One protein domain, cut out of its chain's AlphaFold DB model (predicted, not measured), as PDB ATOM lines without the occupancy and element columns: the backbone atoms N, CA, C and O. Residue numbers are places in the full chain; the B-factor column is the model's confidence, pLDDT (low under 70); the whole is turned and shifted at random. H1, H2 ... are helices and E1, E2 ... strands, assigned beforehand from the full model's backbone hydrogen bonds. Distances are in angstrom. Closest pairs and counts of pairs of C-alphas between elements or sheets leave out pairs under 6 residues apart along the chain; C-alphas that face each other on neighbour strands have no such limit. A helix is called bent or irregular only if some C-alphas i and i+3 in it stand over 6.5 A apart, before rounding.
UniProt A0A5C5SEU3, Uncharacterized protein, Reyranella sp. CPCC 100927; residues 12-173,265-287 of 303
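This is residues 12 to 173 and 265 to 287 of the 303 residues of an uncharacterized protein of Reyranella sp. CPCC 100927 (UniProt A0A5C5SEU3). What is the main picture? A long, strongly twisted sheet is built along its longest strand, E3: where E1, E2, E4 and E7 join it the sheet curls round H2, while E8 and E9 extend it beside the later part of E3. H1 packs on E7, and the hairpin E5 and E6 and the loop of residues 53 to 74 lie at opposite ends of the long axis. What is it made of? The printed part has 185 residues, under half of them in named elements, and its class is mixed, with two named helices and nine named strands: along the chain come strands E1 to E3, then helix H1, then strands E4 to E9 and last helix H2; the branched sheet has both parallel and antiparallel neighbour pairs, and E5 with E6 is antiparallel. How large is it? It is loose, with a radius of gyration of the C-alphas of 20.6 A and spans of 71 by 32 by 32 A.

How is the branched sheet joined? E3, residues 40 to 52, has E2, residues 24 to 32, antiparallel on one side, with N 30 and O 43 at 2.9 A, and E7, residues 121 to 128, parallel on the other side, with N 44 and O 124 at 2.9 A. E1, residues 12 to 18, forms a hairpin with E2, with N 15 and O 27 at 2.8 A, and E4, residues 97 to 99, is antiparallel to E7, with N 98 and O 121 at 2.8 A. E8, residues 138 to 143, is parallel to E3, with N 51 and O 140 at 2.8 A, and to E9, residues 165 to 167, with N 166 and O 141 at 2.9 A. Where are the helices? H1, residues 75 to 92, is on this sheet at a height of 7.6 A; its closest C-alpha pair with E7 is Trp 92 and Leu 125, 6.3 A. The sheet curls round H2, residues 265 to 279, whose closest C-alpha pair with E1 is Met 278 and Thr 13, 6.1 A. O i to N i+4 pairs are within hydrogen-bond range in 13 of 14 cases in H1 and 8 of 11 in H2. What of the other sheet? E5, residues 109 to 111, and E6, residues 115 to 119, form a hairpin, with N 111 and O 115 at 2.7 A, and E6 runs on into E7 at 34 degrees.

Where do the first and last elements lie? E1 begins at C-alpha 12, (169.291, 189.525, 169.908), and H2 ends at C-alpha 279, (167.073, 192.921, 160.646). How long are the longer elements? E3 measures 37.3 A, H1 27.0 A, E2 25.6 A, E7 22.2 A and H2 20.7 A. H2 is irregular, with C-alphas 267 and 270 7.5 A apart.

What are the farthest points? The C-alphas of Gly 57 and Pro 113 are 72.6 A apart. Where are the cut and long links? Residues 174 to 264 are not printed, and C-alphas 173 and 265 are 22.5 A apart; the links E3 to H1 and E8 to E9 are long. Where is confidence low? Residues 20 to 22 are under 70, and the mean pLDDT of the printed part is 93.0.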
ATOM      1  N   SER A  12     168.307 188.828 169.084       97.31
ATOM      2  CA  SER A  12     169.291 189.525 169.908       97.31
ATOM      3  C   SER A  12     170.518 189.879 169.085       97.31
ATOM      4  O   SER A  12     170.879 189.147 168.167       97.31
ATOM      5  N   THR A  13     171.166 190.988 169.416       97.75
ATOM      6  CA  THR A  13     172.421 191.402 168.784       97.75
ATOM      7  C   THR A  13     173.247 192.242 169.751       97.75
ATOM      8  O   THR A  13     172.690 192.852 170.665       97.75
ATOM      9  N   THR A  14     174.555 192.311 169.528       97.44
ATOM     10  CA  THR A  14     175.430 193.287 170.181       97.44
ATOM     11  C   THR A  14     175.635 194.453 169.222       97.44
ATOM     12  O   THR A  14     176.082 194.276 168.089       97.44
ATOM     13  N   VAL A  15     175.308 195.658 169.673       96.38
ATOM     14  CA  VAL A  15     175.510 196.887 168.913       96.38
ATOM     15  C   VAL A  15     176.842 197.493 169.325       96.38
ATOM     16  O   VAL A  15     177.087 197.742 170.503       96.38
ATOM     17  N   ARG A  16     177.691 197.765 168.334       95.19
ATOM     18  CA  ARG A  16     178.903 198.566 168.493       95.19
ATOM     19  C   ARG A  16     178.833 199.735 167.533       95.19
ATOM     20  O   ARG A  16     178.718 199.514 166.328       95.19
ATOM     21  N   THR A  17     178.928 200.959 168.040       84.75
ATOM     22  CA  THR A  17     179.012 202.139 167.178       84.75
ATOM     23  C   THR A  17     180.166 203.046 167.530       84.75
ATOM     24  O   THR A  17     180.256 203.455 168.688       84.75
ATOM     25  N   PRO A  18     181.008 203.402 166.544       80.44
ATOM     26  CA  PRO A  18     181.993 204.448 166.747       80.44
ATOM     27  C   PRO A  18     181.259 205.772 166.982       80.44
ATOM     28  O   PRO A  18     180.306 206.079 166.261       80.44
ATOM     29  N   MET A  19     181.686 206.528 167.988       72.56
ATOM     30  CA  MET A  19     181.291 207.924 168.159       72.56
ATOM     31  C   MET A  19     182.401 208.852 167.686       72.56
ATOM     32  O   MET A  19     183.571 208.459 167.576       72.56
ATOM     33  N   LEU A  20     182.025 210.100 167.421       63.72
ATOM     34  CA  LEU A  20     182.997 211.180 167.340       63.72
ATOM     35  C   LEU A  20     183.633 211.342 168.736       63.72
ATOM     36  O   LEU A  20     183.035 211.005 169.752       63.72
ATOM     37  N   GLY A  21     184.918 211.694 168.793       63.38
ATOM     38  CA  GLY A  21     185.638 211.794 170.074       63.38
ATOM     39  C   GLY A  21     186.215 210.482 170.634       63.38
ATOM     40  O   GLY A  21     186.825 210.494 171.698       63.38
ATOM     41  N   GLY A  22     186.113 209.358 169.914       64.94
ATOM     42  CA  GLY A  22     186.907 208.147 170.187       64.94
ATOM     43  C   GLY A  22     186.312 207.157 171.194       64.94
ATOM     44  O   GLY A  22     186.850 206.060 171.348       64.94
ATOM     45  N   MET A  23     185.179 207.474 171.824       76.81
ATOM     46  CA  MET A  23     184.396 206.478 172.559       76.81
ATOM     47  C   MET A  23     183.558 205.645 171.582       76.81
ATOM     48  O   MET A  23     183.069 206.136 170.570       76.81
ATOM     49  N   SER A  24     183.412 204.349 171.844       86.31
ATOM     50  CA  SER A  24     182.483 203.500 171.092       86.31
ATOM     51  C   SER A  24     181.353 203.088 172.012       86.31
ATOM     52  O   SER A  24     181.610 202.472 173.044       86.31
ATOM     53  N   ALA A  25     180.115 203.364 171.615       90.25
ATOM     54  CA  ALA A  25     178.975 202.787 172.307       90.25
ATOM     55  C   ALA A  25     178.968 201.275 172.080       90.25
ATOM     56  O   ALA A  25     179.133 200.804 170.947       90.25
ATOM     57  N   LEU A  26     178.791 200.530 173.163       96.06
ATOM     58  CA  LEU A  26     178.723 199.079 173.171       96.06
ATOM     59  C   LEU A  26     177.576 198.670 174.086       96.06
ATOM     60  O   LEU A  26     177.569 199.025 175.259       96.06
ATOM     61  N   PHE A  27     176.611 197.935 173.548       97.62
ATOM     62  CA  PHE A  27     175.494 197.409 174.324       97.62
ATOM     63  C   PHE A  27     174.891 196.184 173.647       97.62
ATOM     64  O   PHE A  27     175.044 195.980 172.440       97.62
ATOM     65  N   ASP A  28     174.159 195.385 174.415       98.31
ATOM     66  CA  ASP A  28     173.359 194.293 173.867       98.31
ATOM     67  C   ASP A  28     171.929 194.779 173.636       98.31
ATOM     68  O   ASP A  28     171.419 195.646 174.343       98.31
ATOM     69  N   ALA A  29     171.247 194.228 172.644       98.38
ATOM     70  CA  ALA A  29     169.849 194.520 172.385       98.38
ATOM     71  C   ALA A  29     169.080 193.223 172.157       98.38
ATOM     72  O   ALA A  29     169.593 192.278 171.556       98.38
ATOM     73  N   ALA A  30     167.833 193.186 172.618       98.56
ATOM     74  CA  ALA A  30     166.972 192.019 172.508       98.56
ATOM     75  C   ALA A  30     165.518 192.419 172.224       98.56
ATOM     76  O   ALA A  30     164.959 193.291 172.891       98.56
ATOM     77  N   LEU A  31     164.909 191.768 171.234       98.44
ATOM     78  CA  LEU A  31     163.517 191.948 170.835       98.44
ATOM     79  C   LEU A  31     162.666 190.813 171.404       98.44
ATOM     80  O   LEU A  31     162.973 189.647 171.194       98.44
ATOM     81  N   TYR A  32     161.566 191.134 172.072       98.12
ATOM     82  CA  TYR A  32     160.699 190.186 172.762       98.12
ATOM     83  C   TYR A  32     159.276 190.228 172.212       98.12
ATOM     84  O   TYR A  32     158.714 191.299 171.959       98.12
ATOM     85  N   LYS A  33     158.667 189.044 172.098       96.81
ATOM     86  CA  LYS A  33     157.249 188.879 171.763       96.81
ATOM     87  C   LYS A  33     156.386 188.962 173.025       96.81
ATOM     88  O   LYS A  33     156.765 188.359 174.034       96.81
ATOM     89  N   PRO A  34     155.226 189.634 172.996       95.94
ATOM     90  CA  PRO A  34     154.260 189.522 174.079       95.94
ATOM     91  C   PRO A  34     153.612 188.127 174.089       95.94
ATOM     92  O   PRO A  34     153.385 187.534 173.032       95.94
ATOM     93  N   LEU A  35     153.281 187.609 175.276       92.50
ATOM     94  CA  LEU A  35     152.567 186.333 175.428       92.50
ATOM     95  C   LEU A  35     151.100 186.432 174.988       92.50
ATOM     96  O   LEU A  35     150.514 185.443 174.558       92.50
ATOM     97  N   MET A  36     150.507 187.624 175.081       88.06
ATOM     98  CA  MET A  36     149.094 187.866 174.785       88.06
ATOM     99  C   MET A  36     148.896 189.138 173.958       88.06
ATOM    100  O   MET A  36     148.536 190.175 174.508       88.06
ATOM    101  N   GLY A  37     149.093 189.056 172.638       86.25
ATOM    102  CA  GLY A  37     148.892 190.189 171.721       86.25
ATOM    103  C   GLY A  37     149.618 191.478 172.146       86.25
ATOM    104  O   GLY A  37     150.381 191.513 173.103       86.25
ATOM    105  N   GLY A  38     149.398 192.575 171.430       93.50
ATOM    106  CA  GLY A  38     150.011 193.860 171.777       93.50
ATOM    107  C   GLY A  38     151.350 194.125 171.089       93.50
ATOM    108  O   GLY A  38     151.622 193.584 170.016       93.50
ATOM    109  N   GLN A  39     152.133 195.012 171.705       96.75
ATOM    110  CA  GLN A  39     153.403 195.521 171.186       96.75
ATOM    111  C   GLN A  39     154.537 194.520 171.401       96.75
ATOM    112  O   GLN A  39     154.591 193.847 172.433       96.75
ATOM    113  N   LEU A  40     155.496 194.493 170.478       97.81
ATOM    114  CA  LEU A  40     156.811 193.914 170.751       97.81
ATOM    115  C   LEU A  40     157.555 194.789 171.766       97.81
ATOM    116  O   LEU A  40     157.232 195.965 171.932       97.81
ATOM    117  N   LYS A  41     158.570 194.237 172.427       98.25
ATOM    118  CA  LYS A  41     159.471 195.006 173.293       98.25
ATOM    119  C   LYS A  41     160.901 194.897 172.798       98.25
ATOM    120  O   LYS A  41     161.410 193.790 172.698       98.25
ATOM    121  N   LEU A  42     161.552 196.021 172.533       98.56
ATOM    122  CA  LEU A  42     162.981 196.085 172.249       98.56
ATOM    123  C   LEU A  42     163.698 196.669 173.463       98.56
ATOM    124  O   LEU A  42     163.546 197.853 173.766       98.56
ATOM    125  N   THR A  43     164.482 195.836 174.135       98.69
ATOM    126  CA  THR A  43     165.272 196.231 175.301       98.69
ATOM    127  C   THR A  43     166.733 196.366 174.906       98.69
ATOM    128  O   THR A  43     167.316 195.410 174.389       98.69
ATOM    129  N   ILE A  44     167.322 197.528 175.175       98.62
ATOM    130  CA  ILE A  44     168.775 197.696 175.230       98.62
ATOM    131  C   ILE A  44     169.238 197.302 176.632       98.62
ATOM    132  O   ILE A  44     168.662 197.753 177.619       98.62
ATOM    133  N   HIS A  45     170.260 196.460 176.709       98.56
ATOM    134  CA  HIS A  45     170.932 196.051 177.935       98.56
ATOM    135  C   HIS A  45     172.297 196.719 177.964       98.56
ATOM    136  O   HIS A  45     173.135 196.442 177.103       98.56
ATOM    137  N   LEU A  46     172.511 197.583 178.948       98.44
ATOM    138  CA  LEU A  46     173.763 198.298 179.153       98.44
ATOM    139  C   LEU A  46     174.362 197.884 180.499       98.44
ATOM    140  O   LEU A  46     173.722 198.009 181.539       98.44
ATOM    141  N   LYS A  47     175.588 197.375 180.484       98.44
ATOM    142  CA  LYS A  47     176.305 196.925 181.681       98.44
ATOM    143  C   LYS A  47     177.405 197.922 181.996       98.44
ATOM    144  O   LYS A  47     178.429 197.952 181.310       98.44
ATOM    145  N   ILE A  48     177.188 198.728 183.026       98.12
ATOM    146  CA  ILE A  48     178.109 199.772 183.464       98.12
ATOM    147  C   ILE A  48     178.746 199.311 184.760       98.12
ATOM    148  O   ILE A  48     178.074 199.147 185.773       98.12
ATOM    149  N   ARG A  49     180.062 199.134 184.762       97.94
ATOM    150  CA  ARG A  49     180.778 198.908 186.010       97.94
ATOM    151  C   ARG A  49     181.149 200.242 186.639       97.94
ATOM    152  O   ARG A  49     182.045 200.925 186.150       97.94
ATOM    153  N   LEU A  50     180.496 200.581 187.743       98.00
ATOM    154  CA  LEU A  50     180.876 201.737 188.548       98.00
ATOM    155  C   LEU A  50     182.119 201.401 189.376       98.00
ATOM    156  O   LEU A  50     182.158 200.391 190.085       98.00
ATOM    157  N   VAL A  51     183.156 202.226 189.255       97.00
ATOM    158  CA  VAL A  51     184.439 202.044 189.935       97.00
ATOM    159  C   VAL A  51     184.664 203.240 190.859       97.00
ATOM    160  O   VAL A  51     184.968 204.327 190.360       97.00
ATOM    161  N   PRO A  52     184.535 203.073 192.189       96.50
ATOM    162  CA  PRO A  52     184.824 204.158 193.114       96.50
ATOM    163  C   PRO A  52     186.306 204.515 193.004       96.50
ATOM    164  O   PRO A  52     187.182 203.651 193.114       96.50
ATOM    165  N   LEU A  53     186.587 205.788 192.751       94.12
ATOM    166  CA  LEU A  53     187.948 206.285 192.656       94.12
ATOM    167  C   LEU A  53     188.503 206.451 194.077       94.12
ATOM    168  O   LEU A  53     187.862 207.051 194.938       94.12
ATOM    169  N   ALA A  54     189.666 205.855 194.348       88.25
ATOM    170  CA  ALA A  54     190.266 205.899 195.678       88.25
ATOM    171  C   ALA A  54     190.661 207.340 196.048       88.25
ATOM    172  O   ALA A  54     191.241 208.034 195.211       88.25
ATOM    173  N   PRO A  55     190.421 207.787 197.293       82.88
ATOM    174  CA  PRO A  55     190.845 209.110 197.721       82.88
ATOM    175  C   PRO A  55     192.368 209.176 197.657       82.88
ATOM    176  O   PRO A  55     193.073 208.428 198.335       82.88
ATOM    177  N   THR A  56     192.889 210.064 196.823       77.06
ATOM    178  CA  THR A  56     194.337 210.276 196.702       77.06
ATOM    179  C   THR A  56     194.838 211.326 197.693       77.06
ATOM    180  O   THR A  56     196.045 211.501 197.831       77.06
ATOM    181  N   GLY A  57     193.925 212.053 198.356       71.00
ATOM    182  CA  GLY A  57     194.243 213.273 199.104       71.00
ATOM    183  C   GLY A  57     194.733 214.419 198.208       71.00
ATOM    184  O   GLY A  57     195.112 215.470 198.718       71.00
ATOM    185  N   LEU A  58     194.739 214.215 196.887       77.19
ATOM    186  CA  LEU A  58     195.096 215.205 195.886       77.19
ATOM    187  C   LEU A  58     193.833 215.725 195.216       77.19
ATOM    188  O   LEU A  58     192.860 214.996 195.017       77.19
ATOM    189  N   ASP A  59     193.920 216.973 194.786       84.94
ATOM    190  CA  ASP A  59     192.961 217.555 193.872       84.94
ATOM    191  C   ASP A  59     192.951 216.768 192.556       84.94
ATOM    192  O   ASP A  59     193.996 216.643 191.911       84.94
ATOM    193  N   LEU A  60     191.797 216.268 192.128       87.62
ATOM    194  CA  LEU A  60     191.634 215.620 190.827       87.62
ATOM    195  C   LEU A  60     190.933 216.576 189.856       87.62
ATOM    196  O   LEU A  60     189.998 217.260 190.271       87.62
ATOM    197  N   PRO A  61     191.393 216.679 188.595       89.88
ATOM    198  CA  PRO A  61     190.706 217.485 187.600       89.88
ATOM    199  C   PRO A  61     189.423 216.788 187.123       89.88
ATOM    200  O   PRO A  61     189.413 215.570 186.933       89.88
ATOM    201  N   ASP A  62     188.373 217.569 186.896       87.12
ATOM    202  CA  ASP A  62     187.190 217.171 186.133       87.12
ATOM    203  C   ASP A  62     187.451 217.258 184.611       87.12
ATOM    204  O   ASP A  62     188.581 217.492 184.166       87.12
ATOM    205  N   ASN A  63     186.406 217.102 183.790       83.75
ATOM    206  CA  ASN A  63     186.529 217.200 182.331       83.75
ATOM    207  C   ASN A  63     186.808 218.632 181.820       83.75
ATOM    208  O   ASN A  63     187.195 218.816 180.666       83.75
ATOM    209  N   THR A  64     186.638 219.657 182.662       80.38
ATOM    210  CA  THR A  64     186.958 221.061 182.344       80.38
ATOM    211  C   THR A  64     188.364 221.466 182.801       80.38
ATOM    212  O   THR A  64     188.856 222.533 182.433       80.38
ATOM    213  N   GLY A  65     189.037 220.606 183.572       85.50
ATOM    214  CA  GLY A  65     190.319 220.880 184.214       85.50
ATOM    215  C   GLY A  65     190.192 221.545 185.588       85.50
ATOM    216  O   GLY A  65     191.218 221.784 186.234       85.50
ATOM    217  N   GLN A  66     188.971 221.820 186.057       87.75
ATOM    218  CA  GLN A  66     188.725 222.295 187.411       87.75
ATOM    219  C   GLN A  66     189.057 221.192 188.412       87.75
ATOM    220  O   GLN A  66     188.761 220.019 188.215       87.75
ATOM    221  N   ARG A  67     189.719 221.581 189.496       91.25
ATOM    222  CA  ARG A  67     190.311 220.672 190.470       91.25
ATOM    223  C   ARG A  67     189.429 220.525 191.707       91.25
ATOM    224  O   ARG A  67     188.984 221.531 192.257       91.25
ATOM    225  N   PHE A  68     189.226 219.287 192.152       92.25
ATOM    226  CA  PHE A  68     188.351 218.951 193.273       92.25
ATOM    227  C   PHE A  68     189.043 218.054 194.296       92.25
ATOM    228  O   PHE A  68     189.686 217.062 193.943       92.25
ATOM    229  N   VAL A  69     188.854 218.379 195.576       92.75
ATOM    230  CA  VAL A  69     189.247 217.516 196.694       92.75
ATOM    231  C   VAL A  69     188.270 216.348 196.769       92.75
ATOM    232  O   VAL A  69     187.054 216.543 196.729       92.75
ATOM    233  N   THR A  70     188.802 215.135 196.907       93.56
ATOM    234  CA  THR A  70     188.002 213.915 197.061       93.56
ATOM    235  C   THR A  70     188.081 213.370 198.478       93.56
ATOM    236  O   THR A  70     189.071 213.561 199.188       93.56
ATOM    237  N   SER A  71     187.035 212.659 198.885       93.81
ATOM    238  CA  SER A  71     186.961 211.952 200.158       93.81
ATOM    239  C   SER A  71     186.727 210.447 199.927       93.81
ATOM    240  O   SER A  71     186.413 210.029 198.814       93.81
ATOM    241  N   PRO A  72     186.958 209.569 200.918       94.62
ATOM    242  CA  PRO A  72     186.623 208.153 200.782       94.62
ATOM    243  C   PRO A  72     185.106 207.947 200.675       94.62
ATOM    244  O   PRO A  72     184.357 208.609 201.386       94.62
ATOM    245  N   TRP A  73     184.653 206.992 199.862       96.12
ATOM    246  CA  TRP A  73     183.254 206.548 199.865       96.12
ATOM    247  C   TRP A  73     182.924 205.768 201.146       96.12
ATOM    248  O   TRP A  73     183.560 204.750 201.430       96.12
ATOM    249  N   ASN A  74     181.881 206.170 201.873       96.06
ATOM    250  CA  ASN A  74     181.210 205.277 202.820       96.06
ATOM    251  C   ASN A  74     180.282 204.305 202.053       96.06
ATOM    252  O   ASN A  74     179.608 204.734 201.110       96.06
ATOM    253  N   PRO A  75     180.182 203.016 202.444       96.88
ATOM    254  CA  PRO A  75     179.200 202.080 201.893       96.88
ATOM    255  C   PRO A  75     177.772 202.622 201.717       96.88
ATOM    256  O   PRO A  75     177.170 202.387 200.668       96.88
ATOM    257  N   ASP A  76     177.238 203.364 202.692       97.75
ATOM    258  CA  ASP A  76     175.863 203.886 202.618       97.75
ATOM    259  C   ASP A  76     175.706 204.978 201.550       97.75
ATOM    260  O   ASP A  76     174.700 205.031 200.842       97.75
ATOM    261  N   GLU A  77     176.703 205.854 201.419       96.88
ATOM    262  CA  GLU A  77     176.737 206.908 200.397       96.88
ATOM    263  C   GLU A  77     176.849 206.291 199.007       96.88
ATOM    264  O   GLU A  77     176.108 206.666 198.099       96.88
ATOM    265  N   TRP A  78     177.700 205.273 198.864       97.44
ATOM    266  CA  TRP A  78     177.849 204.541 197.613       97.44
ATOM    267  C   TRP A  78     176.538 203.883 197.184       97.44
ATOM    268  O   TRP A  78     176.115 204.023 196.039       97.44
ATOM    269  N   GLN A  79     175.847 203.202 198.101       98.06
ATOM    270  CA  GLN A  79     174.554 202.588 197.793       98.06
ATOM    271  C   GLN A  79     173.500 203.623 197.389       98.06
ATOM    272  O   GLN A  79     172.752 203.385 196.440       98.06
ATOM    273  N   LYS A  80     173.458 204.782 198.060       97.81
ATOM    274  CA  LYS A  80     172.566 205.891 197.682       97.81
ATOM    275  C   LYS A  80     172.883 206.417 196.284       97.81
ATOM    276  O   LYS A  80     171.958 206.613 195.497       97.81
ATOM    277  N   PHE A  81     174.162 206.593 195.960       97.81
ATOM    278  CA  PHE A  81     174.596 207.008 194.631       97.81
ATOM    279  C   PHE A  81     174.158 206.002 193.558       97.81
ATOM    280  O   PHE A  81     173.490 206.383 192.599       97.81
ATOM    281  N   VAL A  82     174.439 204.708 193.752       98.25
ATOM    282  CA  VAL A  82     174.044 203.641 192.813       98.25
ATOM    283  C   VAL A  82     172.522 203.588 192.634       98.25
ATOM    284  O   VAL A  82     172.034 203.445 191.512       98.25
ATOM    285  N   ALA A  83     171.754 203.738 193.718       98.38
ATOM    286  CA  ALA A  83     170.295 203.787 193.652       98.38
ATOM    287  C   ALA A  83     169.792 205.006 192.860       98.38
ATOM    288  O   ALA A  83     168.856 204.877 192.067       98.38
ATOM    289  N   SER A  84     170.426 206.170 193.024       98.12
ATOM    290  CA  SER A  84     170.097 207.348 192.223       98.12
ATOM    291  C   SER A  84     170.463 207.167 190.746       98.12
ATOM    292  O   SER A  84     169.641 207.445 189.870       98.12
ATOM    293  N   ALA A  85     171.639 206.609 190.452       98.25
ATOM    294  CA  ALA A  85     172.047 206.278 189.091       98.25
ATOM    295  C   ALA A  85     171.023 205.354 188.408       98.25
ATOM    296  O   ALA A  85     170.620 205.595 187.269       98.25
ATOM    297  N   ALA A  86     170.520 204.345 189.131       98.50
ATOM    298  CA  ALA A  86     169.439 203.475 188.671       98.50
ATOM    299  C   ALA A  86     168.122 204.230 188.421       98.50
ATOM    300  O   ALA A  86     167.453 203.979 187.415       98.50
ATOM    301  N   ALA A  87     167.758 205.177 189.287       98.31
ATOM    302  CA  ALA A  87     166.569 206.004 189.101       98.31
ATOM    303  C   ALA A  87     166.672 206.893 187.848       98.31
ATOM    304  O   ALA A  87     165.721 206.953 187.063       98.31
ATOM    305  N   GLN A  88     167.830 207.521 187.616       98.19
ATOM    306  CA  GLN A  88     168.083 208.329 186.421       98.19
ATOM    307  C   GLN A  88     168.129 207.479 185.146       98.19
ATOM    308  O   GLN A  88     167.509 207.834 184.145       98.19
ATOM    309  N   ALA A  89     168.764 206.303 185.182       98.38
ATOM    310  CA  ALA A  89     168.738 205.350 184.072       98.38
ATOM    311  C   ALA A  89     167.302 204.959 183.682       98.38
ATOM    312  O   ALA A  89     166.958 204.899 182.499       98.38
ATOM    313  N   ASN A  90     166.429 204.754 184.673       98.25
ATOM    314  CA  ASN A  90     165.032 204.402 184.443       98.25
ATOM    315  C   ASN A  90     164.222 205.518 183.754       98.25
ATOM    316  O   ASN A  90     163.160 205.243 183.196       98.25
ATOM    317  N   MET A  91     164.713 206.763 183.718       98.06
ATOM    318  CA  MET A  91     164.046 207.849 182.994       98.06
ATOM    319  C   MET A  91     163.944 207.590 181.488       98.06
ATOM    320  O   MET A  91     163.027 208.119 180.862       98.06
ATOM    321  N   TRP A  92     164.833 206.771 180.918       98.31
ATOM    322  CA  TRP A  92     164.818 206.374 179.507       98.31
ATOM    323  C   TRP A  92     163.679 205.397 179.159       98.31
ATOM    324  O   TRP A  92     163.338 205.228 177.985       98.31
ATOM    325  N   ASN A  93     163.060 204.762 180.157       98.06
ATOM    326  CA  ASN A  93     162.009 203.772 179.946       98.06
ATOM    327  C   ASN A  93     160.657 204.402 179.603       98.06
ATOM    328  O   ASN A  93     160.271 205.435 180.144       98.06
ATOM    329  N   ASN A  94     159.905 203.732 178.719       94.69
ATOM    330  CA  ASN A  94     158.585 204.170 178.243       94.69
ATOM    331  C   ASN A  94     158.595 205.571 177.602       94.69
ATOM    332  O   ASN A  94     157.628 206.323 177.718       94.69
ATOM    333  N   ARG A  95     159.702 205.929 176.940       97.50
ATOM    334  CA  ARG A  95     159.844 207.199 176.212       97.50
ATOM    335  C   ARG A  95     159.650 207.068 174.711       97.50
ATOM    336  O   ARG A  95     159.292 208.052 174.073       97.50
ATOM    337  N   PHE A  96     159.879 205.881 174.150       98.44
ATOM    338  CA  PHE A  96     159.899 205.684 172.703       98.44
ATOM    339  C   PHE A  96     159.128 204.441 172.276       98.44
ATOM    340  O   PHE A  96     159.184 203.387 172.915       98.44
ATOM    341  N   TRP A  97     158.468 204.570 171.129       98.56
ATOM    342  CA  TRP A  97     157.905 203.462 170.381       98.56
ATOM    343  C   TRP A  97     158.355 203.546 168.930       98.56
ATOM    344  O   TRP A  97     158.368 204.628 168.338       98.56
ATOM    345  N   LEU A  98     158.704 202.401 168.348       98.50
ATOM    346  CA  LEU A  98     159.012 202.290 166.930       98.50
ATOM    347  C   LEU A  98     157.787 201.759 166.194       98.50
ATOM    348  O   LEU A  98     157.281 200.673 166.486       98.50
ATOM    349  N   VAL A  99     157.330 202.532 165.220       98.12
ATOM    350  CA  VAL A  99     156.272 202.158 164.291       98.12
ATOM    351  C   VAL A  99     156.947 201.631 163.023       98.12
ATOM    352  O   VAL A  99     157.650 202.398 162.349       98.12
ATOM    353  N   PRO A 100     156.782 200.336 162.702       96.94
ATOM    354  CA  PRO A 100     157.388 199.741 161.518       96.94
ATOM    355  C   PRO A 100     156.850 200.375 160.230       96.94
ATOM    356  O   PRO A 100     155.691 200.805 160.189       96.94
ATOM    357  N   PRO A 101     157.653 200.417 159.153       95.25
ATOM    358  CA  PRO A 101     157.183 200.915 157.871       95.25
ATOM    359  C   PRO A 101     156.085 200.012 157.288       95.25
ATOM    360  O   PRO A 101     155.943 198.835 157.634       95.25
ATOM    361  N   HIS A 102     155.300 200.554 156.353       93.06
ATOM    362  CA  HIS A 102     154.207 199.818 155.707       93.06
ATOM    363  C   HIS A 102     154.695 198.605 154.881       93.06
ATOM    364  O   HIS A 102     153.913 197.696 154.613       93.06
ATOM    365  N   THR A 103     155.985 198.548 154.550       91.25
ATOM    366  CA  THR A 103     156.651 197.457 153.822       91.25
ATOM    367  C   THR A 103     157.243 196.357 154.716       91.25
ATOM    368  O   THR A 103     157.843 195.411 154.206       91.25
ATOM    369  N   PHE A 104     157.122 196.462 156.041       93.12
ATOM    370  CA  PHE A 104     157.723 195.510 156.976       93.12
ATOM    371  C   PHE A 104     156.706 194.459 157.439       93.12
ATOM    372  O   PHE A 104     155.909 194.759 158.306       93.12
ATOM    373  N   PHE A 105     156.717 193.234 156.908       92.88
ATOM    374  CA  PHE A 105     155.636 192.251 157.153       92.88
ATOM    375  C   PHE A 105     155.954 191.151 158.176       92.88
ATOM    376  O   PHE A 105     155.091 190.363 158.546       92.88
ATOM    377  N   GLU A 106     157.199 191.043 158.624       92.19
ATOM    378  CA  GLU A 106     157.687 189.836 159.303       92.19
ATOM    379  C   GLU A 106     157.047 189.545 160.659       92.19
ATOM    380  O   GLU A 106     156.934 188.389 161.060       92.19
ATOM    381  N   PHE A 107     156.636 190.589 161.373       93.25
ATOM    382  CA  PHE A 107     156.002 190.445 162.680       93.25
ATOM    383  C   PHE A 107     154.486 190.609 162.617       93.25
ATOM    384  O   PHE A 107     153.862 190.753 163.666       93.25
ATOM    385  N   ASP A 108     153.893 190.605 161.422       94.69
ATOM    386  CA  ASP A 108     152.450 190.744 161.268       94.69
ATOM    387  C   ASP A 108     151.734 189.605 162.012       94.69
ATOM    388  O   ASP A 108     152.052 188.421 161.882       94.69
ATOM    389  N   VAL A 109     150.770 189.979 162.850       92.25
ATOM    390  CA  VAL A 109     149.996 189.055 163.675       92.25
ATOM    391  C   VAL A 109     148.623 188.893 163.051       92.25
ATOM    392  O   VAL A 109     147.844 189.847 162.994       92.25
ATOM    393  N   VAL A 110     148.308 187.668 162.633       90.38
ATOM    394  CA  VAL A 110     146.969 187.289 162.177       90.38
ATOM    395  C   VAL A 110     146.085 187.028 163.395       90.38
ATOM    396  O   VAL A 110     146.394 186.196 164.248       90.38
ATOM    397  N   LYS A 111     144.970 187.745 163.473       85.75
ATOM    398  CA  LYS A 111     143.945 187.646 164.507       85.75
ATOM    399  C   LYS A 111     142.607 187.247 163.851       85.75
ATOM    400  O   LYS A 111     141.995 188.057 163.144       85.75
ATOM    401  N   PRO A 112     142.143 185.999 164.051       79.62
ATOM    402  CA  PRO A 112     140.887 185.512 163.483       79.62
ATOM    403  C   PRO A 112     139.676 186.393 163.862       79.62
ATOM    404  O   PRO A 112     139.680 186.987 164.944       79.62
ATOM    405  N   PRO A 113     138.629 186.473 163.014       76.12
ATOM    406  CA  PRO A 113     138.449 185.679 161.799       76.12
ATOM    407  C   PRO A 113     139.173 186.205 160.550       76.12
ATOM    408  O   PRO A 113     139.443 185.388 159.692       76.12
ATOM    409  N   ASN A 114     139.514 187.497 160.431       75.19
ATOM    410  CA  ASN A 114     140.132 188.065 159.209       75.19
ATOM    411  C   ASN A 114     140.873 189.397 159.460       75.19
ATOM    412  O   ASN A 114     140.892 190.278 158.603       75.19
ATOM    413  N   SER A 115     141.433 189.604 160.652       84.25
ATOM    414  CA  SER A 115     142.150 190.848 160.956       84.25
ATOM    415  C   SER A 115     143.630 190.570 161.137       84.25
ATOM    416  O   SER A 115     143.990 189.656 161.861       84.25
ATOM    417  N   SER A 116     144.496 191.352 160.508       92.12
ATOM    418  CA  SER A 116     145.932 191.303 160.776       92.12
ATOM    419  C   SER A 116     146.380 192.659 161.278       92.12
ATOM    420  O   SER A 116     145.852 193.692 160.861       92.12
ATOM    421  N   TYR A 117     147.343 192.677 162.186       94.25
ATOM    422  CA  TYR A 117     147.963 193.921 162.611       94.25
ATOM    423  C   TYR A 117     149.470 193.771 162.657       94.25
ATOM    424  O   TYR A 117     150.005 192.693 162.901       94.25
ATOM    425  N   ARG A 118     150.142 194.894 162.456       95.62
ATOM    426  CA  ARG A 118     151.583 195.011 162.530       95.62
ATOM    427  C   ARG A 118     151.990 195.591 163.874       95.62
ATOM    428  O   ARG A 118     151.686 196.764 164.109       95.62
ATOM    429  N   PRO A 119     152.644 194.824 164.755       97.06
ATOM    430  CA  PRO A 119     152.978 195.294 166.088       97.06
ATOM    431  C   PRO A 119     153.881 196.527 166.064       97.06
ATOM    432  O   PRO A 119     154.876 196.564 165.341       97.06
ATOM    433  N   ASN A 120     153.567 197.508 166.908       98.12
ATOM    434  CA  ASN A 120     154.537 198.538 167.271       98.12
ATOM    435  C   ASN A 120     155.563 197.941 168.247       98.12
ATOM    436  O   ASN A 120     155.303 196.919 168.891       98.12
ATOM    437  N   ILE A 121     156.721 198.579 168.378       98.25
ATOM    438  CA  ILE A 121     157.787 198.145 169.284       98.25
ATOM    439  C   ILE A 121     157.908 199.150 170.424       98.25
ATOM    440  O   ILE A 121     158.232 200.307 170.179       98.25
ATOM    441  N   ARG A 122     157.695 198.714 171.665       98.38
ATOM    442  CA  ARG A 122     158.001 199.495 172.868       98.38
ATOM    443  C   ARG A 122     159.495 199.436 173.163       98.38
ATOM    444  O   ARG A 122     160.056 198.341 173.242       98.38
ATOM    445  N   CYS A 123     160.123 200.585 173.371       98.62
ATOM    446  CA  CYS A 123     161.540 200.675 173.711       98.62
ATOM    447  C   CYS A 123     161.758 200.675 175.229       98.62
ATOM    448  O   CYS A 123     161.047 201.352 175.973       98.62
ATOM    449  N   GLU A 124     162.764 199.930 175.674       98.31
ATOM    450  CA  GLU A 124     163.181 199.831 177.076       98.31
ATOM    451  C   GLU A 124     164.716 199.877 177.165       98.31
ATOM    452  O   GLU A 124     165.412 199.417 176.254       98.31
ATOM    453  N   LEU A 125     165.230 200.434 178.254       98.56
ATOM    454  CA  LEU A 125     166.619 200.414 178.683       98.56
ATOM    455  C   LEU A 125     166.702 199.671 180.021       98.56
ATOM    456  O   LEU A 125     166.085 200.065 181.013       98.56
ATOM    457  N   ALA A 126     167.496 198.609 180.044       98.38
ATOM    458  CA  ALA A 126     167.895 197.913 181.253       98.38
ATOM    459  C   ALA A 126     169.374 198.211 181.512       98.38
ATOM    460  O   ALA A 126     170.223 197.870 180.687       98.38
ATOM    461  N   VAL A 127     169.674 198.853 182.642       98.50
ATOM    462  CA  VAL A 127     171.053 199.140 183.051       98.50
ATOM    463  C   VAL A 127     171.422 198.275 184.246       98.50
ATOM    464  O   VAL A 127     170.723 198.278 185.257       98.50
ATOM    465  N   ASP A 128     172.520 197.539 184.122       98.44
ATOM    466  CA  ASP A 128     173.158 196.821 185.221       98.44
ATOM    467  C   ASP A 128     174.379 197.623 185.683       98.44
ATOM    468  O   ASP A 128     175.358 197.738 184.945       98.44
ATOM    469  N   PHE A 129     174.298 198.193 186.888       98.31
ATOM    470  CA  PHE A 129     175.378 198.967 187.517       98.31
ATOM    471  C   PHE A 129     176.347 198.117 188.347       98.31
ATOM    472  O   PHE A 129     177.356 198.619 188.851       98.31
ATOM    473  N   MET A 130     176.048 196.829 188.516       96.12
ATOM    474  CA  MET A 130     176.872 195.887 189.265       96.12
ATOM    475  C   MET A 130     177.179 194.636 188.431       96.12
ATOM    476  O   MET A 130     177.057 193.515 188.941       96.12
ATOM    477  N   PRO A 131     177.616 194.787 187.163       97.12
ATOM    478  CA  PRO A 131     177.921 193.636 186.341       97.12
ATOM    479  C   PRO A 131     179.110 192.881 186.930       97.12
ATOM    480  O   PRO A 131     180.022 193.449 187.547       97.12
ATOM    481  N   ARG A 132     179.153 191.569 186.687       95.88
ATOM    482  CA  ARG A 132     180.340 190.771 186.998       95.88
ATOM    483  C   ARG A 132     181.535 191.350 186.236       95.88
ATOM    484  O   ARG A 132     181.451 191.552 185.028       95.88
ATOM    485  N   LYS A 133     182.665 191.544 186.920       94.62
ATOM    486  CA  LYS A 133     183.917 192.000 186.297       94.62
ATOM    487  C   LYS A 133     184.279 191.149 185.069       94.62
ATOM    488  O   LYS A 133     184.287 189.920 185.151       94.62
ATOM    489  N   GLY A 134     184.621 191.816 183.972       95.19
ATOM    490  CA  GLY A 134     184.884 191.234 182.657       95.19
ATOM    491  C   GLY A 134     183.637 191.037 181.787       95.19
ATOM    492  O   GLY A 134     183.769 190.542 180.672       95.19
ATOM    493  N   THR A 135     182.443 191.390 182.275       96.88
ATOM    494  CA  THR A 135     181.183 191.304 181.508       96.88
ATOM    495  C   THR A 135     180.544 192.665 181.253       96.88
ATOM    496  O   THR A 135     179.537 192.742 180.549       96.88
ATOM    497  N   GLU A 136     181.110 193.725 181.829       97.31
ATOM    498  CA  GLU A 136     180.713 195.099 181.583       97.31
ATOM    499  C   GLU A 136     180.927 195.501 180.121       97.31
ATOM    500  O   GLU A 136     181.893 195.091 179.477       97.31
ATOM    501  N   HIS A 137     180.030 196.336 179.599       96.81
ATOM    502  CA  HIS A 137     180.241 196.998 178.314       96.81
ATOM    503  C   HIS A 137     181.187 198.190 178.464       96.81
ATOM    504  O   HIS A 137     181.944 198.490 177.545       96.81
ATOM    505  N   THR A 138     181.157 198.844 179.629       96.44
ATOM    506  CA  THR A 138     182.042 199.957 179.977       96.44
ATOM    507  C   THR A 138     182.293 200.028 181.485       96.44
ATOM    508  O   THR A 138     181.541 199.467 182.285       96.44
ATOM    509  N   SER A 139     183.347 200.737 181.877       96.25
ATOM    510  CA  SER A 139     183.604 201.117 183.266       96.25
ATOM    511  C   SER A 139     183.562 202.632 183.398       96.25
ATOM    512  O   SER A 139     184.144 203.333 182.575       96.25
ATOM    513  N   VAL A 140     182.912 203.114 184.449       96.75
ATOM    514  CA  VAL A 140     182.824 204.536 184.776       96.75
ATOM    515  C   VAL A 140     183.504 204.762 186.115       96.75
ATOM    516  O   VAL A 140     183.215 204.065 187.092       96.75
ATOM    517  N   LEU A 141     184.433 205.713 186.150       96.75
ATOM    518  CA  LEU A 141     185.065 206.149 187.386       96.75
ATOM    519  C   LEU A 141     184.105 207.070 188.135       96.75
ATOM    520  O   LEU A 141     183.499 207.940 187.518       96.75
ATOM    521  N   VAL A 142     183.985 206.892 189.448       97.31
ATOM    522  CA  VAL A 142     183.101 207.721 190.273       97.31
ATOM    523  C   VAL A 142     183.877 208.323 191.439       97.31
ATOM    524  O   VAL A 142     184.348 207.606 192.331       97.31
ATOM    525  N   MET A 143     184.014 209.644 191.429       95.88
ATOM    526  CA  MET A 143     184.648 210.406 192.501       95.88
ATOM    527  C   MET A 143     183.652 210.676 193.634       95.88
ATOM    528  O   MET A 143     182.488 210.957 193.385       95.88
ATOM    529  N   HIS A 144     184.112 210.615 194.882       96.44
ATOM    530  CA  HIS A 144     183.362 211.159 196.016       96.44
ATOM    531  C   HIS A 144     183.958 212.519 196.353       96.44
ATOM    532  O   HIS A 144     185.120 212.595 196.764       96.44
ATOM    533  N   LEU A 145     183.213 213.594 196.115       94.88
ATOM    534  CA  LEU A 145     183.712 214.941 196.367       94.88
ATOM    535  C   LEU A 145     183.718 215.232 197.871       94.88
ATOM    536  O   LEU A 145     182.831 214.811 198.607       94.88
ATOM    537  N   ASP A 146     184.715 215.977 198.348       93.94
ATOM    538  CA  ASP A 146     184.647 216.572 199.682       93.94
ATOM    539  C   ASP A 146     183.718 217.791 199.633       93.94
ATOM    540  O   ASP A 146     184.140 218.926 199.389       93.94
ATOM    541  N   GLU A 147     182.429 217.553 199.874       93.31
ATOM    542  CA  GLU A 147     181.404 218.595 199.850       93.31
ATOM    543  C   GLU A 147     181.705 219.759 200.803       93.31
ATOM    544  O   GLU A 147     181.234 220.871 200.565       93.31
ATOM    545  N   SER A 148     182.490 219.566 201.870       93.50
ATOM    546  CA  SER A 148     182.851 220.653 202.794       93.50
ATOM    547  C   SER A 148     183.738 221.721 202.144       93.50
ATOM    548  O   SER A 148     183.785 222.859 202.616       93.50
ATOM    549  N   ARG A 149     184.406 221.371 201.037       91.62
ATOM    550  CA  ARG A 149     185.299 222.240 200.259       91.62
ATOM    551  C   ARG A 149     184.614 222.897 199.064       91.62
ATOM    552  O   ARG A 149     185.221 223.755 198.429       91.62
ATOM    553  N   LEU A 150     183.376 222.513 198.755       91.25
ATOM    554  CA  LEU A 150     182.629 223.048 197.619       91.25
ATOM    555  C   LEU A 150     181.887 224.334 197.993       91.25
ATOM    556  O   LEU A 150     181.223 224.414 199.033       91.25
ATOM    557  N   ALA A 151     181.957 225.329 197.111       88.88
ATOM    558  CA  ALA A 151     181.081 226.493 197.176       88.88
ATOM    559  C   ALA A 151     179.649 226.097 196.753       88.88
ATOM    560  O   ALA A 151     179.501 225.271 195.856       88.88
ATOM    561  N   PRO A 152     178.591 226.665 197.360       87.62
ATOM    562  CA  PRO A 152     177.223 226.466 196.883       87.62
ATOM    563  C   PRO A 152     176.998 227.029 195.461       87.62
ATOM    564  O   PRO A 152     177.594 228.058 195.133       87.62
ATOM    565  N   PRO A 153     176.077 226.448 194.664       86.69
ATOM    566  CA  PRO A 153     175.294 225.241 194.955       86.69
ATOM    567  C   PRO A 153     176.133 223.954 194.845       86.69
ATOM    568  O   PRO A 153     177.111 223.911 194.105       86.69
ATOM    569  N   LYS A 154     175.745 222.923 195.608       89.81
ATOM    570  CA  LYS A 154     176.357 221.582 195.605       89.81
ATOM    571  C   LYS A 154     175.367 220.603 194.981       89.81
ATOM    572  O   LYS A 154     174.496 220.084 195.677       89.81
ATOM    573  N   ASP A 155     175.436 220.438 193.671       88.88
ATOM    574  CA  ASP A 155     174.532 219.587 192.898       88.88
ATOM    575  C   ASP A 155     175.260 218.967 191.694       88.88
ATOM    576  O   ASP A 155     176.455 219.193 191.507       88.88
ATOM    577  N   GLY A 156     174.563 218.173 190.875       82.69
ATOM    578  CA  GLY A 156     175.153 217.509 189.704       82.69
ATOM    579  C   GLY A 156     175.639 218.446 188.588       82.69
ATOM    580  O   GLY A 156     176.018 217.971 187.524       82.69
ATOM    581  N   GLY A 157     175.573 219.772 188.768       81.50
ATOM    582  CA  GLY A 157     176.224 220.758 187.902       81.50
ATOM    583  C   GLY A 157     177.536 221.314 188.470       81.50
ATOM    584  O   GLY A 157     178.205 222.087 187.786       81.50
ATOM    585  N   SER A 158     177.906 220.964 189.708       81.69
ATOM    586  CA  SER A 158     179.114 221.469 190.373       81.69
ATOM    587  C   SER A 158     180.411 220.897 189.794       81.69
ATOM    588  O   SER A 158     181.459 221.525 189.942       81.69
ATOM    589  N   PHE A 159     180.350 219.724 189.166       85.12
ATOM    590  CA  PHE A 159     181.482 219.008 188.588       85.12
ATOM    591  C   PHE A 159     181.247 218.801 187.090       85.12
ATOM    592  O   PHE A 159     180.141 218.474 186.659       85.12
ATOM    593  N   GLY A 160     182.281 219.010 186.272       84.38
ATOM    594  CA  GLY A 160     182.231 218.742 184.841       84.38
ATOM    595  C   GLY A 160     182.300 217.246 184.546       84.38
ATOM    596  O   GLY A 160     183.354 216.761 184.122       84.38
ATOM    597  N   SER A 161     181.198 216.532 184.776       85.25
ATOM    598  CA  SER A 161     181.068 215.106 184.468       85.25
ATOM    599  C   SER A 161     181.197 214.826 182.975       85.25
ATOM    600  O   SER A 161     181.024 215.697 182.117       85.25
ATOM    601  N   ALA A 162     181.572 213.590 182.671       88.56
ATOM    602  CA  ALA A 162     181.680 213.073 181.318       88.56
ATOM    603  C   ALA A 162     181.310 211.588 181.294       88.56
ATOM    604  O   ALA A 162     181.218 210.933 182.333       88.56
ATOM    605  N   ALA A 163     181.188 211.016 180.096       86.62
ATOM    606  CA  ALA A 163     180.599 209.687 179.931       86.62
ATOM    607  C   ALA A 163     181.295 208.573 180.735       86.62
ATOM    608  O   ALA A 163     180.669 207.565 181.058       86.62
ATOM    609  N   LEU A 164     182.586 208.740 181.051       93.19
ATOM    610  CA  LEU A 164     183.410 207.772 181.788       93.19
ATOM    611  C   LEU A 164     183.902 208.281 183.154       93.19
ATOM    612  O   LEU A 164     184.683 207.586 183.811       93.19
ATOM    613  N   LEU A 165     183.458 209.466 183.580       94.38
ATOM    614  CA  LEU A 165     183.837 210.083 184.845       94.38
ATOM    615  C   LEU A 165     182.640 210.815 185.456       94.38
ATOM    616  O   LEU A 165     182.228 211.854 184.945       94.38
ATOM    617  N   TRP A 166     182.130 210.270 186.555       96.69
ATOM    618  CA  TRP A 166     181.031 210.826 187.344       96.69
ATOM    619  C   TRP A 166     181.526 211.241 188.728       96.69
ATOM    620  O   TRP A 166     182.601 210.820 189.177       96.69
ATOM    621  N   ASP A 167     180.709 211.999 189.439       96.69
ATOM    622  CA  ASP A 167     180.938 212.350 190.831       96.69
ATOM    623  C   ASP A 167     179.716 212.056 191.717       96.69
ATOM    624  O   ASP A 167     178.637 211.687 191.258       96.69
ATOM    625  N   SER A 168     179.890 212.179 193.027       96.75
ATOM    626  CA  SER A 168     178.863 211.874 194.020       96.75
ATOM    627  C   SER A 168     177.612 212.749 193.948       96.75
ATOM    628  O   SER A 168     176.553 212.315 194.408       96.75
ATOM    629  N   LEU A 169     177.709 213.951 193.379       96.69
ATOM    630  CA  LEU A 169     176.605 214.893 193.231       96.69
ATOM    631  C   LEU A 169     175.787 214.666 191.956       96.69
ATOM    632  O   LEU A 169     174.636 215.095 191.912       96.69
ATOM    633  N   ASP A 170     176.297 213.916 190.973       96.44
ATOM    634  CA  ASP A 170     175.566 213.577 189.741       96.44
ATOM    635  C   ASP A 170     174.256 212.823 189.998       96.44
ATOM    636  O   ASP A 170     173.323 212.852 189.189       96.44
ATOM    637  N   GLY A 171     174.158 212.150 191.148       94.62
ATOM    638  CA  GLY A 171     172.932 211.516 191.618       94.62
ATOM    639  C   GLY A 171     171.822 212.512 191.983       94.62
ATOM    640  O   GLY A 171     170.684 212.099 192.202       94.62
ATOM    641  N   VAL A 172     172.099 213.809 192.058       93.62
ATOM    642  CA  VAL A 172     171.124 214.839 192.419       93.62
ATOM    643  C   VAL A 172     170.877 215.726 191.198       93.62
ATOM    644  O   VAL A 172     171.827 216.305 190.671       93.62
ATOM    645  N   PRO A 173     169.623 215.864 190.729       93.56
ATOM    646  CA  PRO A 173     169.341 216.738 189.601       93.56
ATOM    647  C   PRO A 173     169.671 218.190 189.947       93.56
ATOM    648  O   PRO A 173     169.335 218.667 191.033       93.56
ATOM    649  N   PHE A 265     162.554 212.621 169.557       95.75
ATOM    650  CA  PHE A 265     162.698 211.411 168.735       95.75
ATOM    651  C   PHE A 265     164.161 211.102 168.372       95.75
ATOM    652  O   PHE A 265     164.480 209.942 168.116       95.75
ATOM    653  N   GLU A 266     165.050 212.100 168.356       95.50
ATOM    654  CA  GLU A 266     166.487 211.919 168.127       95.50
ATOM    655  C   GLU A 266     167.106 210.992 169.183       95.50
ATOM    656  O   GLU A 266     167.927 210.131 168.854       95.50
ATOM    657  N   ASN A 267     166.635 211.085 170.432       97.00
ATOM    658  CA  ASN A 267     167.115 210.253 171.534       97.00
ATOM    659  C   ASN A 267     166.778 208.761 171.344       97.00
ATOM    660  O   ASN A 267     167.431 207.910 171.940       97.00
ATOM    661  N   ALA A 268     165.813 208.411 170.481       97.62
ATOM    662  CA  ALA A 268     165.459 207.020 170.186       97.62
ATOM    663  C   ALA A 268     166.424 206.325 169.204       97.62
ATOM    664  O   ALA A 268     166.244 205.143 168.888       97.62
ATOM    665  N   SER A 269     167.433 207.036 168.683       96.69
ATOM    666  CA  SER A 269     168.336 206.496 167.661       96.69
ATOM    667  C   SER A 269     169.049 205.178 168.035       96.69
ATOM    668  O   SER A 269     169.189 204.349 167.129       96.69
ATOM    669  N   PRO A 270     169.405 204.878 169.307       97.50
ATOM    670  CA  PRO A 270     170.019 203.602 169.676       97.50
ATOM    671  C   PRO A 270     169.082 202.414 169.424       97.50
ATOM    672  O   PRO A 270     169.507 201.391 168.887       97.50
ATOM    673  N   TRP A 271     167.783 202.564 169.705       98.31
ATOM    674  CA  TRP A 271     166.776 201.529 169.443       98.31
ATOM    675  C   TRP A 271     166.502 201.360 167.948       98.31
ATOM    676  O   TRP A 271     166.414 200.230 167.468       98.31
ATOM    677  N   VAL A 272     166.417 202.463 167.194       97.50
ATOM    678  CA  VAL A 272     166.278 202.411 165.726       97.50
ATOM    679  C   VAL A 272     167.475 201.692 165.100       97.50
ATOM    680  O   VAL A 272     167.318 200.872 164.197       97.50
ATOM    681  N   ARG A 273     168.685 201.963 165.592       96.12
ATOM    682  CA  ARG A 273     169.902 201.298 165.133       96.12
ATOM    683  C   ARG A 273     169.900 199.811 165.482       96.12
ATOM    684  O   ARG A 273     170.198 198.997 164.613       96.12
ATOM    685  N   ALA A 274     169.521 199.462 166.710       97.38
ATOM    686  CA  ALA A 274     169.436 198.077 167.155       97.38
ATOM    687  C   ALA A 274     168.467 197.253 166.294       97.38
ATOM    688  O   ALA A 274     168.852 196.191 165.810       97.38
ATOM    689  N   ILE A 275     167.248 197.751 166.031       97.38
ATOM    690  CA  ILE A 275     166.295 197.013 165.187       97.38
ATOM    691  C   ILE A 275     166.802 196.882 163.748       97.38
ATOM    692  O   ILE A 275     166.705 195.808 163.166       97.38
ATOM    693  N   ARG A 276     167.420 197.926 163.184       95.62
ATOM    694  CA  ARG A 276     168.006 197.866 161.836       95.62
ATOM    695  C   ARG A 276     169.125 196.834 161.736       95.62
ATOM    696  O   ARG A 276     169.164 196.105 160.749       95.62
ATOM    697  N   LEU A 277     169.987 196.755 162.753       95.38
ATOM    698  CA  LEU A 277     171.066 195.771 162.816       95.38
ATOM    699  C   LEU A 277     170.515 194.346 162.940       95.38
ATOM    700  O   LEU A 277     170.907 193.488 162.160       95.38
ATOM    701  N   MET A 278     169.565 194.100 163.852       95.75
ATOM    702  CA  MET A 278     168.921 192.782 164.007       95.75
ATOM    703  C   MET A 278     168.239 192.287 162.730       95.75
ATOM    704  O   MET A 278     168.043 191.088 162.560       95.75
ATOM    705  N   ARG A 279     167.798 193.218 161.881       94.00
ATOM    706  CA  ARG A 279     167.073 192.921 160.646       94.00
ATOM    707  C   ARG A 279     167.938 192.946 159.398       94.00
ATOM    708  O   ARG A 279     167.425 192.607 158.341       94.00
ATOM    709  N   GLU A 280     169.190 193.387 159.503       93.75
ATOM    710  CA  GLU A 280     170.072 193.646 158.359       93.75
ATOM    711  C   GLU A 280     169.447 194.617 157.331       93.75
ATOM    712  O   GLU A 280     169.678 194.538 156.126       93.75
ATOM    713  N   ARG A 281     168.632 195.573 157.809       90.62
ATOM    714  CA  ARG A 281     167.864 196.517 156.976       90.62
ATOM    715  C   ARG A 281     168.111 197.968 157.376       90.62
ATOM    716  O   ARG A 281     167.276 198.637 157.982       90.62
ATOM    717  N   TRP A 282     169.274 198.482 156.994       87.31
ATOM    718  CA  TRP A 282     169.775 199.800 157.408       87.31
ATOM    719  C   TRP A 282     168.927 200.999 156.968       87.31
ATOM    720  O   TRP A 282     168.899 202.016 157.662       87.31
ATOM    721  N   PHE A 283     168.217 200.882 155.845       89.44
ATOM    722  CA  PHE A 283     167.496 201.999 155.226       89.44
ATOM    723  C   PHE A 283     165.990 201.993 155.494       89.44
ATOM    724  O   PHE A 283     165.270 202.840 154.970       89.44
ATOM    725  N   GLU A 284     165.486 201.075 156.323       91.06
ATOM    726  CA  GLU A 284     164.059 201.056 156.633       91.06
ATOM    727  C   GLU A 284     163.643 202.290 157.454       91.06
ATOM    728  O   GLU A 284     164.267 202.593 158.487       91.06
ATOM    729  N   PRO A 285     162.590 203.016 157.028       94.62
ATOM    730  CA  PRO A 285     162.157 204.248 157.676       94.62
ATOM    731  C   PRO A 285     161.248 203.937 158.872       94.62
ATOM    732  O   PRO A 285     160.040 204.171 158.841       94.62
ATOM    733  N   TRP A 286     161.835 203.396 159.939       96.44
ATOM    734  CA  TRP A 286     161.165 203.256 161.230       96.44
ATOM    735  C   TRP A 286     160.769 204.634 161.760       96.44
ATOM    736  O   TRP A 286     161.613 205.524 161.894       96.44
ATOM    737  N   ARG A 287     159.482 204.819 162.066       97.31
ATOM    738  CA  ARG A 287     158.982 206.063 162.656       97.31
ATOM    739  C   ARG A 287     159.026 205.954 164.174       97.31
ATOM    740  O   ARG A 287     158.576 204.961 164.729       97.31
TER     741      ARG A 287